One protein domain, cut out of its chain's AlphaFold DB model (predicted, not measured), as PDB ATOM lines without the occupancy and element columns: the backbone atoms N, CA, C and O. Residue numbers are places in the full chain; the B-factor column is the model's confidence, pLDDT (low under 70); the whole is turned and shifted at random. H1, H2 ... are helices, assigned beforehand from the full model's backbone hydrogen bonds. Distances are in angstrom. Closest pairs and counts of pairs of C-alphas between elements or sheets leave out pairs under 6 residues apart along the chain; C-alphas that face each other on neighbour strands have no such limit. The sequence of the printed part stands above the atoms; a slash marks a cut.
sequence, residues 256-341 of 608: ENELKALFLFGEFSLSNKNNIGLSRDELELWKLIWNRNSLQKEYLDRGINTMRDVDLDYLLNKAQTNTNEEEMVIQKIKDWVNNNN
ATOM      1  N   GLU A 256      45.149  -5.123  -7.344       49.59
ATOM      2  CA  GLU A 256      44.273  -5.299  -6.184       49.59
ATOM      3  C   GLU A 256      45.037  -5.929  -5.006       49.59
ATOM      4  O   GLU A 256      44.678  -5.673  -3.862       49.59
ATOM      5  N   ASN A 257      46.086  -6.727  -5.247       48.78
ATOM      6  CA  ASN A 257      46.933  -7.316  -4.210       48.78
ATOM      7  C   ASN A 257      47.703  -6.279  -3.379       48.78
ATOM      8  O   ASN A 257      47.934  -6.531  -2.199       48.78
ATOM      9  N   GLU A 258      48.046  -5.108  -3.922       54.28
ATOM     10  CA  GLU A 258      48.785  -4.068  -3.191       54.28
ATOM     11  C   GLU A 258      47.867  -3.233  -2.294       54.28
ATOM     12  O   GLU A 258      48.189  -2.963  -1.135       54.28
ATOM     13  N   LEU A 259      46.671  -2.895  -2.784       55.16
ATOM     14  CA  LEU A 259      45.628  -2.273  -1.965       55.16
ATOM     15  C   LEU A 259      45.064  -3.259  -0.944       55.16
ATOM     16  O   LEU A 259      44.772  -2.867   0.184       55.16
ATOM     17  N   LYS A 260      44.971  -4.548  -1.294       55.91
ATOM     18  CA  LYS A 260      44.708  -5.639  -0.344       55.91
ATOM     19  C   LYS A 260      45.823  -5.724   0.686       55.91
ATOM     20  O   LYS A 260      45.511  -5.814   1.863       55.91
ATOM     21  N   ALA A 261      47.092  -5.627   0.304       58.78
ATOM     22  CA  ALA A 261      48.188  -5.628   1.265       58.78
ATOM     23  C   ALA A 261      48.075  -4.461   2.253       58.78
ATOM     24  O   ALA A 261      48.097  -4.679   3.469       58.78
ATOM     25  N   LEU A 262      47.822  -3.252   1.750       63.31
ATOM     26  CA  LEU A 262      47.695  -2.061   2.583       63.31
ATOM     27  C   LEU A 262      46.464  -2.115   3.496       63.31
ATOM     28  O   LEU A 262      46.575  -1.926   4.706       63.31
ATOM     29  N   PHE A 263      45.288  -2.380   2.930       60.25
ATOM     30  CA  PHE A 263      44.007  -2.283   3.633       60.25
ATOM     31  C   PHE A 263      43.517  -3.598   4.253       60.25
ATOM     32  O   PHE A 263      42.498  -3.589   4.936       60.25
ATOM     33  N   LEU A 264      44.191  -4.732   4.044       58.03
ATOM     34  CA  LEU A 264      43.893  -5.986   4.753       58.03
ATOM     35  C   LEU A 264      45.000  -6.348   5.738       58.03
ATOM     36  O   LEU A 264      44.691  -6.783   6.845       58.03
ATOM     37  N   PHE A 265      46.266  -6.124   5.376       59.09
ATOM     38  CA  PHE A 265      47.413  -6.568   6.174       59.09
ATOM     39  C   PHE A 265      48.221  -5.415   6.788       59.09
ATOM     40  O   PHE A 265      49.076  -5.660   7.632       59.09
ATOM     41  N   GLY A 266      47.937  -4.155   6.431       59.16
ATOM     42  CA  GLY A 266      48.744  -3.013   6.876       59.16
ATOM     43  C   GLY A 266      50.150  -3.019   6.273       59.16
ATOM     44  O   GLY A 266      51.055  -2.377   6.804       59.16
ATOM     45  N   GLU A 267      50.345  -3.765   5.186       61.56
ATOM     46  CA  GLU A 267      51.637  -3.964   4.545       61.56
ATOM     47  C   GLU A 267      51.729  -3.195   3.230       61.56
ATOM     48  O   GLU A 267      50.762  -3.057   2.488       61.56
ATOM     49  N   PHE A 268      52.934  -2.720   2.924       57.56
ATOM     50  CA  PHE A 268      53.256  -2.126   1.634       57.56
ATOM     51  C   PHE A 268      54.218  -3.048   0.889       57.56
ATOM     52  O   PHE A 268      55.223  -3.487   1.463       57.56
ATOM     53  N   SER A 269      53.932  -3.303  -0.390       50.09
ATOM     54  CA  SER A 269      54.870  -3.947  -1.315       50.09
ATOM     55  C   SER A 269      56.219  -3.204  -1.339       50.09
ATOM     56  O   SER A 269      56.286  -1.992  -1.108       50.09
ATOM     57  N   LEU A 270      57.313  -3.931  -1.601       39.25
ATOM     58  CA  LEU A 270      58.684  -3.396  -1.651       39.25
ATOM     59  C   LEU A 270      58.839  -2.235  -2.652       39.25
ATOM     60  O   LEU A 270      59.602  -1.314  -2.369       39.25
ATOM     61  N   SER A 271      58.092  -2.242  -3.761       41.78
ATOM     62  CA  SER A 271      58.056  -1.182  -4.784       41.78
ATOM     63  C   SER A 271      57.450   0.132  -4.266       41.78
ATOM     64  O   SER A 271      57.956   1.212  -4.565       41.78
ATOM     65  N   ASN A 272      56.419   0.057  -3.418       47.47
ATOM     66  CA  ASN A 272      55.686   1.222  -2.913       47.47
ATOM     67  C   ASN A 272      56.202   1.780  -1.581       47.47
ATOM     68  O   ASN A 272      55.835   2.898  -1.216       47.47
ATOM     69  N   LYS A 273      57.132   1.098  -0.892       48.81
ATOM     70  CA  LYS A 273      57.853   1.697   0.251       48.81
ATOM     71  C   LYS A 273      58.538   3.021  -0.117       48.81
ATOM     72  O   LYS A 273      58.677   3.879   0.748       48.81
ATOM     73  N   ASN A 274      58.898   3.204  -1.388       43.56
ATOM     74  CA  ASN A 274      59.523   4.427  -1.888       43.56
ATOM     75  C   ASN A 274      58.511   5.495  -2.368       43.56
ATOM     76  O   ASN A 274      58.841   6.675  -2.334       43.56
ATOM     77  N   ASN A 275      57.275   5.126  -2.742       53.09
ATOM     78  CA  ASN A 275      56.306   6.034  -3.391       53.09
ATOM     79  C   ASN A 275      55.320   6.740  -2.441       53.09
ATOM     80  O   ASN A 275      54.674   7.711  -2.831       53.09
ATOM     81  N   ILE A 276      55.173   6.273  -1.199       63.59
ATOM     82  CA  ILE A 276      54.177   6.821  -0.251       63.59
ATOM     83  C   ILE A 276      54.754   7.987   0.560       63.59
ATOM     84  O   ILE A 276      54.025   8.743   1.199       63.59
ATOM     85  N   GLY A 277      56.077   8.173   0.517       69.62
ATOM     86  CA  GLY A 277      56.757   9.232   1.265       69.62
ATOM     87  C   GLY A 277      56.735   9.022   2.785       69.62
ATOM     88  O   GLY A 277      56.884   9.989   3.539       69.62
ATOM     89  N   LEU A 278      56.533   7.778   3.238       76.12
ATOM     90  CA  LEU A 278      56.669   7.383   4.640       76.12
ATOM     91  C   LEU A 278      58.105   6.936   4.922       76.12
ATOM     92  O   LEU A 278      58.686   6.157   4.166       76.12
ATOM     93  N   SER A 279      58.673   7.403   6.032       82.38
ATOM     94  CA  SER A 279      59.941   6.884   6.547       82.38
ATOM     95  C   SER A 279      59.783   5.443   7.047       82.38
ATOM     96  O   SER A 279      58.674   4.951   7.266       82.38
ATOM     97  N   ARG A 280      60.903   4.755   7.294       79.94
ATOM     98  CA  ARG A 280      60.880   3.413   7.893       79.94
ATOM     99  C   ARG A 280      60.147   3.390   9.239       79.94
ATOM    100  O   ARG A 280      59.382   2.464   9.484       79.94
ATOM    101  N   ASP A 281      60.350   4.407  10.070       83.69
ATOM    102  CA  ASP A 281      59.711   4.504  11.386       83.69
ATOM    103  C   ASP A 281      58.210   4.787  11.254       83.69
ATOM    104  O   ASP A 281      57.401   4.212  11.976       83.69
ATOM    105  N   GLU A 282      57.820   5.607  10.276       85.25
ATOM    106  CA  GLU A 282      56.414   5.889   9.976       85.25
ATOM    107  C   GLU A 282      55.682   4.660   9.416       85.25
ATOM    108  O   GLU A 282      54.508   4.458   9.721       85.25
ATOM    109  N   LEU A 283      56.368   3.808   8.645       78.69
ATOM    110  CA  LEU A 283      55.832   2.526   8.175       78.69
ATOM    111  C   LEU A 283      55.595   1.545   9.332       78.69
ATOM    112  O   LEU A 283      54.565   0.871   9.366       78.69
ATOM    113  N   GLU A 284      56.522   1.460  10.288       81.50
ATOM    114  CA  GLU A 284      56.330   0.634  11.488       81.50
ATOM    115  C   GLU A 284      55.225   1.205  12.389       81.50
ATOM    116  O   GLU A 284      54.382   0.459  12.893       81.50
ATOM    117  N   LEU A 285      55.150   2.534  12.521       84.88
ATOM    118  CA  LEU A 285      54.067   3.194  13.245       84.88
ATOM    119  C   LEU A 285      52.708   2.946  12.574       84.88
ATOM    120  O   LEU A 285      51.739   2.638  13.265       84.88
ATOM    121  N   TRP A 286      52.638   2.985  11.240       82.56
ATOM    122  CA  TRP A 286      51.435   2.618  10.494       82.56
ATOM    123  C   TRP A 286      50.977   1.195  10.804       82.56
ATOM    124  O   TRP A 286      49.804   1.003  11.110       82.56
ATOM    125  N   LYS A 287      51.877   0.207  10.801       79.19
ATOM    126  CA  LYS A 287      51.516  -1.175  11.161       79.19
ATOM    127  C   LYS A 287      50.919  -1.253  12.566       79.19
ATOM    128  O   LYS A 287      49.925  -1.944  12.774       79.19
ATOM    129  N   LEU A 288      51.481  -0.520  13.531       81.19
ATOM    130  CA  LEU A 288      50.956  -0.463  14.900       81.19
ATOM    131  C   LEU A 288      49.571   0.194  14.975       81.19
ATOM    132  O   LEU A 288      48.733  -0.258  15.757       81.19
ATOM    133  N   ILE A 289      49.331   1.256  14.202       79.00
ATOM    134  CA  ILE A 289      48.015   1.905  14.076       79.00
ATOM    135  C   ILE A 289      47.024   0.931  13.433       79.00
ATOM    136  O   ILE A 289      45.937   0.701  13.957       79.00
ATOM    137  N   TRP A 290      47.410   0.312  12.318       77.12
ATOM    138  CA  TRP A 290      46.547  -0.581  11.562       77.12
ATOM    139  C   TRP A 290      46.158  -1.819  12.369       77.12
ATOM    140  O   TRP A 290      44.986  -2.182  12.379       77.12
ATOM    141  N   ASN A 291      47.088  -2.409  13.126       77.56
ATOM    142  CA  ASN A 291      46.834  -3.564  13.997       77.56
ATOM    143  C   ASN A 291      45.879  -3.275  15.165       77.56
ATOM    144  O   ASN A 291      45.322  -4.207  15.742       77.56
ATOM    145  N   ARG A 292      45.644  -2.000  15.508       77.69
ATOM    146  CA  ARG A 292      44.600  -1.602  16.469       77.69
ATOM    147  C   ARG A 292      43.205  -1.544  15.845       77.69
ATOM    148  O   ARG A 292      42.214  -1.457  16.571       77.69
ATOM    149  N   ASN A 293      43.101  -1.601  14.519       74.19
ATOM    150  CA  ASN A 293      41.831  -1.513  13.817       74.19
ATOM    151  C   ASN A 293      41.048  -2.832  13.920       74.19
ATOM    152  O   ASN A 293      41.368  -3.827  13.274       74.19
ATOM    153  N   SER A 294      39.957  -2.833  14.688       67.62
ATOM    154  CA  SER A 294      39.112  -4.021  14.876       67.62
ATOM    155  C   SER A 294      38.310  -4.439  13.634       67.62
ATOM    156  O   SER A 294      37.696  -5.505  13.638       67.62
ATOM    157  N   LEU A 295      38.307  -3.626  12.570       66.12
ATOM    158  CA  LEU A 295      37.537  -3.869  11.348       66.12
ATOM    159  C   LEU A 295      38.293  -4.664  10.279       66.12
ATOM    160  O   LEU A 295      37.687  -5.001   9.263       66.12
ATOM    161  N   GLN A 296      39.567  -5.009  10.498       65.50
ATOM    162  CA  GLN A 296      40.370  -5.788   9.543       65.50
ATOM    163  C   GLN A 296      39.611  -7.025   9.032       65.50
ATOM    164  O   GLN A 296      39.460  -7.225   7.829       65.50
ATOM    165  N   LYS A 297      39.029  -7.803   9.955       63.22
ATOM    166  CA  LYS A 297      38.283  -9.029   9.636       63.22
ATOM    167  C   LYS A 297      36.990  -8.770   8.852       63.22
ATOM    168  O   LYS A 297      36.682  -9.505   7.926       63.22
ATOM    169  N   GLU A 298      36.258  -7.705   9.181       65.94
ATOM    170  CA  GLU A 298      35.008  -7.359   8.490       65.94
ATOM    171  C   GLU A 298      35.250  -6.968   7.021       65.94
ATOM    172  O   GLU A 298      34.431  -7.270   6.154       65.94
ATOM    173  N   TYR A 299      36.378  -6.321   6.718       61.34
ATOM    174  CA  TYR A 299      36.721  -5.933   5.347       61.34
ATOM    175  C   TYR A 299      37.350  -7.069   4.531       61.34
ATOM    176  O   TYR A 299      37.081  -7.142   3.329       61.34
ATOM    177  N   LEU A 300      38.073  -7.999   5.172       57.97
ATOM    178  CA  LEU A 300      38.415  -9.294   4.565       57.97
ATOM    179  C   LEU A 300      37.146 -10.009   4.068       57.97
ATOM    180  O   LEU A 300      37.117 -10.488   2.936       57.97
ATOM    181  N   ASP A 301      36.083  -9.998   4.875       58.47
ATOM    182  CA  ASP A 301      34.824 -10.679   4.554       58.47
ATOM    183  C   ASP A 301      33.974  -9.928   3.504       58.47
ATOM    184  O   ASP A 301      33.251 -10.549   2.723       58.47
ATOM    185  N   ARG A 302      34.041  -8.587   3.453       56.97
ATOM    186  CA  ARG A 302      33.271  -7.755   2.496       56.97
ATOM    187  C   ARG A 302      33.875  -7.691   1.088       56.97
ATOM    188  O   ARG A 302      33.159  -7.339   0.147       56.97
ATOM    189  N   GLY A 303      35.156  -8.029   0.938       59.62
ATOM    190  CA  GLY A 303      35.890  -7.996  -0.327       59.62
ATOM    191  C   GLY A 303      36.284  -6.578  -0.753       59.62
ATOM    192  O   GLY A 303      35.446  -5.672  -0.832       59.62
ATOM    193  N   ILE A 304      37.566  -6.385  -1.080       58.75
ATOM    194  CA  ILE A 304      38.158  -5.060  -1.333       58.75
ATOM    195  C   ILE A 304      37.466  -4.266  -2.454       58.75
ATOM    196  O   ILE A 304      37.389  -3.043  -2.407       58.75
ATOM    197  N   ASN A 305      36.842  -4.960  -3.407       58.66
ATOM    198  CA  ASN A 305      36.187  -4.374  -4.586       58.66
ATOM    199  C   ASN A 305      34.927  -3.566  -4.222       58.66
ATOM    200  O   ASN A 305      34.309  -2.871  -5.047       58.66
ATOM    201  N   THR A 306      34.518  -3.650  -2.956       65.94
ATOM    202  CA  THR A 306      33.436  -2.860  -2.379       65.94
ATOM    203  C   THR A 306      33.901  -1.564  -1.721       65.94
ATOM    204  O   THR A 306      33.047  -0.690  -1.568       65.94
ATOM    205  N   MET A 307      35.202  -1.395  -1.443       74.50
ATOM    206  CA  MET A 307      35.743  -0.186  -0.813       74.50
ATOM    207  C   MET A 307      35.628   1.028  -1.727       74.50
ATOM    208  O   MET A 307      35.699   0.916  -2.956       74.50
ATOM    209  N   ARG A 308      35.405   2.184  -1.111       79.25
ATOM    210  CA  ARG A 308      35.247   3.492  -1.741       79.25
ATOM    211  C   ARG A 308      36.041   4.550  -0.990       79.25
ATOM    212  O   ARG A 308      36.412   4.350   0.161       79.25
ATOM    213  N   ASP A 309      36.232   5.699  -1.625       79.12
ATOM    214  CA  ASP A 309      36.863   6.882  -1.023       79.12
ATOM    215  C   ASP A 309      36.294   7.225   0.369       79.12
ATOM    216  O   ASP A 309      37.040   7.491   1.306       79.12
ATOM    217  N   VAL A 310      34.974   7.121   0.541       79.00
ATOM    218  CA  VAL A 310      34.291   7.368   1.824       79.00
ATOM    219  C   VAL A 310      34.596   6.344   2.924       79.00
ATOM    220  O   VAL A 310      34.381   6.639   4.100       79.00
ATOM    221  N   ASP A 311      35.062   5.146   2.572       77.44
ATOM    222  CA  ASP A 311      35.362   4.094   3.548       77.44
ATOM    223  C   ASP A 311      36.721   4.337   4.218       77.44
ATOM    224  O   ASP A 311      36.930   3.908   5.353       77.44
ATOM    225  N   LEU A 312      37.614   5.094   3.567       75.88
ATOM    226  CA  LEU A 312      38.938   5.435   4.083       75.88
ATOM    227  C   LEU A 312      38.856   6.185   5.417       75.88
ATOM    228  O   LEU A 312      39.493   5.797   6.395       75.88
ATOM    229  N   ASP A 313      38.034   7.233   5.484       74.50
ATOM    230  CA  ASP A 313      37.859   8.009   6.713       74.50
ATOM    231  C   ASP A 313      37.233   7.169   7.826       74.50
ATOM    232  O   ASP A 313      37.632   7.269   8.986       74.50
ATOM    233  N   TYR A 314      36.272   6.311   7.482       75.81
ATOM    234  CA  TYR A 314      35.645   5.414   8.447       75.81
ATOM    235  C   TYR A 314      36.650   4.410   9.031       75.81
ATOM    236  O   TYR A 314      36.676   4.211  10.247       75.81
ATOM    237  N   LEU A 315      37.497   3.821   8.181       70.19
ATOM    238  CA  LEU A 315      38.556   2.895   8.578       70.19
ATOM    239  C   LEU A 315      39.584   3.573   9.485       70.19
ATOM    240  O   LEU A 315      39.892   3.062  10.561       70.19
ATOM    241  N   LEU A 316      40.080   4.740   9.076       72.06
ATOM    242  CA  LEU A 316      41.149   5.438   9.786       72.06
ATOM    243  C   LEU A 316      40.675   6.009  11.128       72.06
ATOM    244  O   LEU A 316      41.393   5.908  12.118       72.06
ATOM    245  N   ASN A 317      39.434   6.495  11.215       71.75
ATOM    246  CA  ASN A 317      38.861   6.959  12.484       71.75
ATOM    247  C   ASN A 317      38.688   5.828  13.516       71.75
ATOM    248  O   ASN A 317      38.600   6.090  14.716       71.75
ATOM    249  N   LYS A 318      38.613   4.565  13.076       72.00
ATOM    250  CA  LYS A 318      38.454   3.396  13.957       72.00
ATOM    251  C   LYS A 318      39.768   2.784  14.424       72.00
ATOM    252  O   LYS A 318      39.743   2.047  15.407       72.00
ATOM    253  N   ALA A 319      40.887   3.131  13.792       68.19
ATOM    254  CA  ALA A 319      42.215   2.675  14.196       68.19
ATOM    255  C   ALA A 319      42.685   3.252  15.553       68.19
ATOM    256  O   ALA A 319      43.598   2.690  16.143       68.19
ATOM    257  N   GLN A 320      42.013   4.295  16.079       65.94
ATOM    258  CA  GLN A 320      42.308   4.992  17.346       65.94
ATOM    259  C   GLN A 320      43.744   5.549  17.416       65.94
ATOM    260  O   GLN A 320      44.704   4.820  17.667       65.94
ATOM    261  N   THR A 321      43.884   6.865  17.235       72.06
ATOM    262  CA  THR A 321      45.158   7.573  17.417       72.06
ATOM    263  C   THR A 321      45.350   7.991  18.869       72.06
ATOM    264  O   THR A 321      44.419   8.448  19.530       72.06
ATOM    265  N   ASN A 322      46.574   7.841  19.365       72.62
ATOM    266  CA  ASN A 322      46.963   8.202  20.729       72.62
ATOM    267  C   ASN A 322      48.016   9.319  20.766       72.62
ATOM    268  O   ASN A 322      48.287   9.865  21.836       72.62
ATOM    269  N   THR A 323      48.626   9.651  19.626       83.44
ATOM    270  CA  THR A 323      49.697  10.649  19.527       83.44
ATOM    271  C   THR A 323      49.545  11.513  18.274       83.44
ATOM    272  O   THR A 323      48.984  11.081  17.266       83.44
ATOM    273  N   ASN A 324      50.114  12.722  18.313       86.31
ATOM    274  CA  ASN A 324      50.184  13.610  17.145       86.31
ATOM    275  C   ASN A 324      50.977  12.976  15.983       86.31
ATOM    276  O   ASN A 324      50.702  13.256  14.821       86.31
ATOM    277  N   GLU A 325      51.958  12.119  16.283       86.69
ATOM    278  CA  GLU A 325      52.747  11.399  15.275       86.69
ATOM    279  C   GLU A 325      51.890  10.375  14.516       86.69
ATOM    280  O   GLU A 325      51.983  10.274  13.295       86.69
ATOM    281  N   GLU A 326      50.997   9.664  15.212       87.19
ATOM    282  CA  GLU A 326      50.060   8.731  14.576       87.19
ATOM    283  C   GLU A 326      49.062   9.458  13.668       87.19
ATOM    284  O   GLU A 326      48.779   8.997  12.561       87.19
ATOM    285  N   GLU A 327      48.567  10.622  14.097       86.31
ATOM    286  CA  GLU A 327      47.702  11.472  13.272       86.31
ATOM    287  C   GLU A 327      48.416  11.958  12.005       86.31
ATOM    288  O   GLU A 327      47.826  11.941  10.922       86.31
ATOM    289  N   MET A 328      49.699  12.323  12.107       87.06
ATOM    290  CA  MET A 328      50.512  12.697  10.946       87.06
ATOM    291  C   MET A 328      50.678  11.539   9.954       87.06
ATOM    292  O   MET A 328      50.526  11.753   8.751       87.06
ATOM    293  N   VAL A 329      50.952  10.320  10.431       85.62
ATOM    294  CA  VAL A 329      51.075   9.132   9.563       85.62
ATOM    295  C   VAL A 329      49.758   8.831   8.849       85.62
ATOM    296  O   VAL A 329      49.748   8.624   7.635       85.62
ATOM    297  N   ILE A 330      48.634   8.872   9.571       82.75
ATOM    298  CA  ILE A 330      47.303   8.703   8.975       82.75
ATOM    299  C   ILE A 330      47.051   9.762   7.899       82.75
ATOM    300  O   ILE A 330      46.562   9.426   6.819       82.75
ATOM    301  N   GLN A 331      47.388  11.027   8.165       85.81
ATOM    302  CA  GLN A 331      47.180  12.101   7.199       85.81
ATOM    303  C   GLN A 331      48.023  11.898   5.935       85.81
ATOM    304  O   GLN A 331      47.483  12.014   4.839       85.81
ATOM    305  N   LYS A 332      49.294  11.497   6.064       85.06
ATOM    306  CA  LYS A 332      50.144  11.160   4.909       85.06
ATOM    307  C   LYS A 332      49.539  10.050   4.047       85.06
ATOM    308  O   LYS A 332      49.559  10.145   2.824       85.06
ATOM    309  N   ILE A 333      48.959   9.024   4.670       80.50
ATOM    310  CA  ILE A 333      48.289   7.934   3.945       80.50
ATOM    311  C   ILE A 333      47.028   8.440   3.246       80.50
ATOM    312  O   ILE A 333      46.815   8.111   2.082       80.50
ATOM    313  N   LYS A 334      46.208   9.270   3.907       80.94
ATOM    314  CA  LYS A 334      45.041   9.900   3.263       80.94
ATOM    315  C   LYS A 334      45.454  10.730   2.058       80.94
ATOM    316  O   LYS A 334      44.845  10.605   0.998       80.94
ATOM    317  N   ASP A 335      46.482  11.555   2.216       84.19
ATOM    318  CA  ASP A 335      46.998  12.403   1.149       84.19
ATOM    319  C   ASP A 335      47.501  11.546  -0.011       84.19
ATOM    320  O   ASP A 335      47.147  11.812  -1.154       84.19
ATOM    321  N   TRP A 336      48.238  10.466   0.261       82.12
ATOM    322  CA  TRP A 336      48.685   9.538  -0.774       82.12
ATOM    323  C   TRP A 336      47.516   8.855  -1.501       82.12
ATOM    324  O   TRP A 336      47.473   8.889  -2.731       82.12
ATOM    325  N   VAL A 337      46.542   8.295  -0.772       78.19
ATOM    326  CA  VAL A 337      45.355   7.636  -1.354       78.19
ATOM    327  C   VAL A 337      44.575   8.603  -2.246       78.19
ATOM    328  O   VAL A 337      44.163   8.235  -3.347       78.19
ATOM    329  N   ASN A 338      44.391   9.844  -1.788       82.38
ATOM    330  CA  ASN A 338      43.660  10.874  -2.522       82.38
ATOM    331  C   ASN A 338      44.446  11.392  -3.735       82.38
ATOM    332  O   ASN A 338      43.878  11.509  -4.817       82.38
ATOM    333  N   ASN A 339      45.743  11.674  -3.583       83.12
ATOM    334  CA  ASN A 339      46.582  12.219  -4.656       83.12
ATOM    335  C   ASN A 339      46.805  11.216  -5.795       83.12
ATOM    336  O   ASN A 339      46.996  11.631  -6.936       83.12
ATOM    337  N   ASN A 340      46.758   9.917  -5.496       77.12
ATOM    338  CA  ASN A 340      46.950   8.846  -6.474       77.12
ATOM    339  C   ASN A 340      45.634   8.206  -6.942       77.12
ATOM    340  O   ASN A 340      45.678   7.192  -7.633       77.12
ATOM    341  N   ASN A 341      44.472   8.765  -6.569       80.00
ATOM    342  CA  ASN A 341      43.145   8.213  -6.875       80.00
ATOM    343  C   ASN A 341      43.078   6.697  -6.639       80.00
ATOM    344  O   ASN A 341      42.689   5.924  -7.508       80.00
TER     345      ASN A 341
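Overview. This is residues 256 to 341 of the 608 residues of the protein "Coiled-coil protein" of Legionella quateirensis (UniProt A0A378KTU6). Five helices make two loose layers: H4 and H5 side by side, running opposite ways, cover the layer of H1, H2 and H3, and H5 crosses H2 nearly at a right angle. A long loop, residues 266 to 279, joins H1 to H2. The printed part has 86 residues with five named helices, H1 to H5 in chain order, and no named strand; its class is all helix. It is compact, with a radius of gyration of the C-alphas of 12.0 A and spans of 30 by 29 by 20 A.

Arrangement. Start with H1, residues 256 to 265, which touches H3, residues 296 to 302, at a steep tilt of 41 degrees, opposite ways; their closest C-alphas are Leu 264 and Gln 296, 5.9 A apart. H2, residues 280 to 290, is near H1, with 7 pairs of C-alphas within 10 A. Go on to H5, residues 324 to 339: its residues 326 to 330 alone touch H2, about perpendicular at 88 degrees, with the C-alphas of Glu 282 and Val 329 closest at 6.3 A. H4, residues 309 to 318, is close to H5 but not clearly touching, at a shallow tilt of 12 degrees, opposite ways; the closest C-alphas, Leu 316 and Ile 330, are 7.0 A apart. H2 and H4 are near each other, with 5 pairs of C-alphas within 10 A. H1 is apart from H4 and H5. In H1, H2, H3 and H5 every O i to N i+4 pair is within hydrogen-bond range; in H4, 4 of 6 are.

Along the chain. Find C-alpha 256 at (44.273, -5.299, -6.184), where H1 begins its 12.8 A. H2 measures 15.3 A, H3 10.2 A and H4 15.5 A. H5 runs 22.1 A to C-alpha 339 at (46.582, 12.219, -4.656).

Size, cuts and confidence. The farthest C-alphas, Asn 305 and Asn 324, are 31.5 A apart. The printed part has no cut. The link from H1 to H2 is long. Look for pLDDT under 70 at residues 256 to 277, 294 to 306 and 319 to 320.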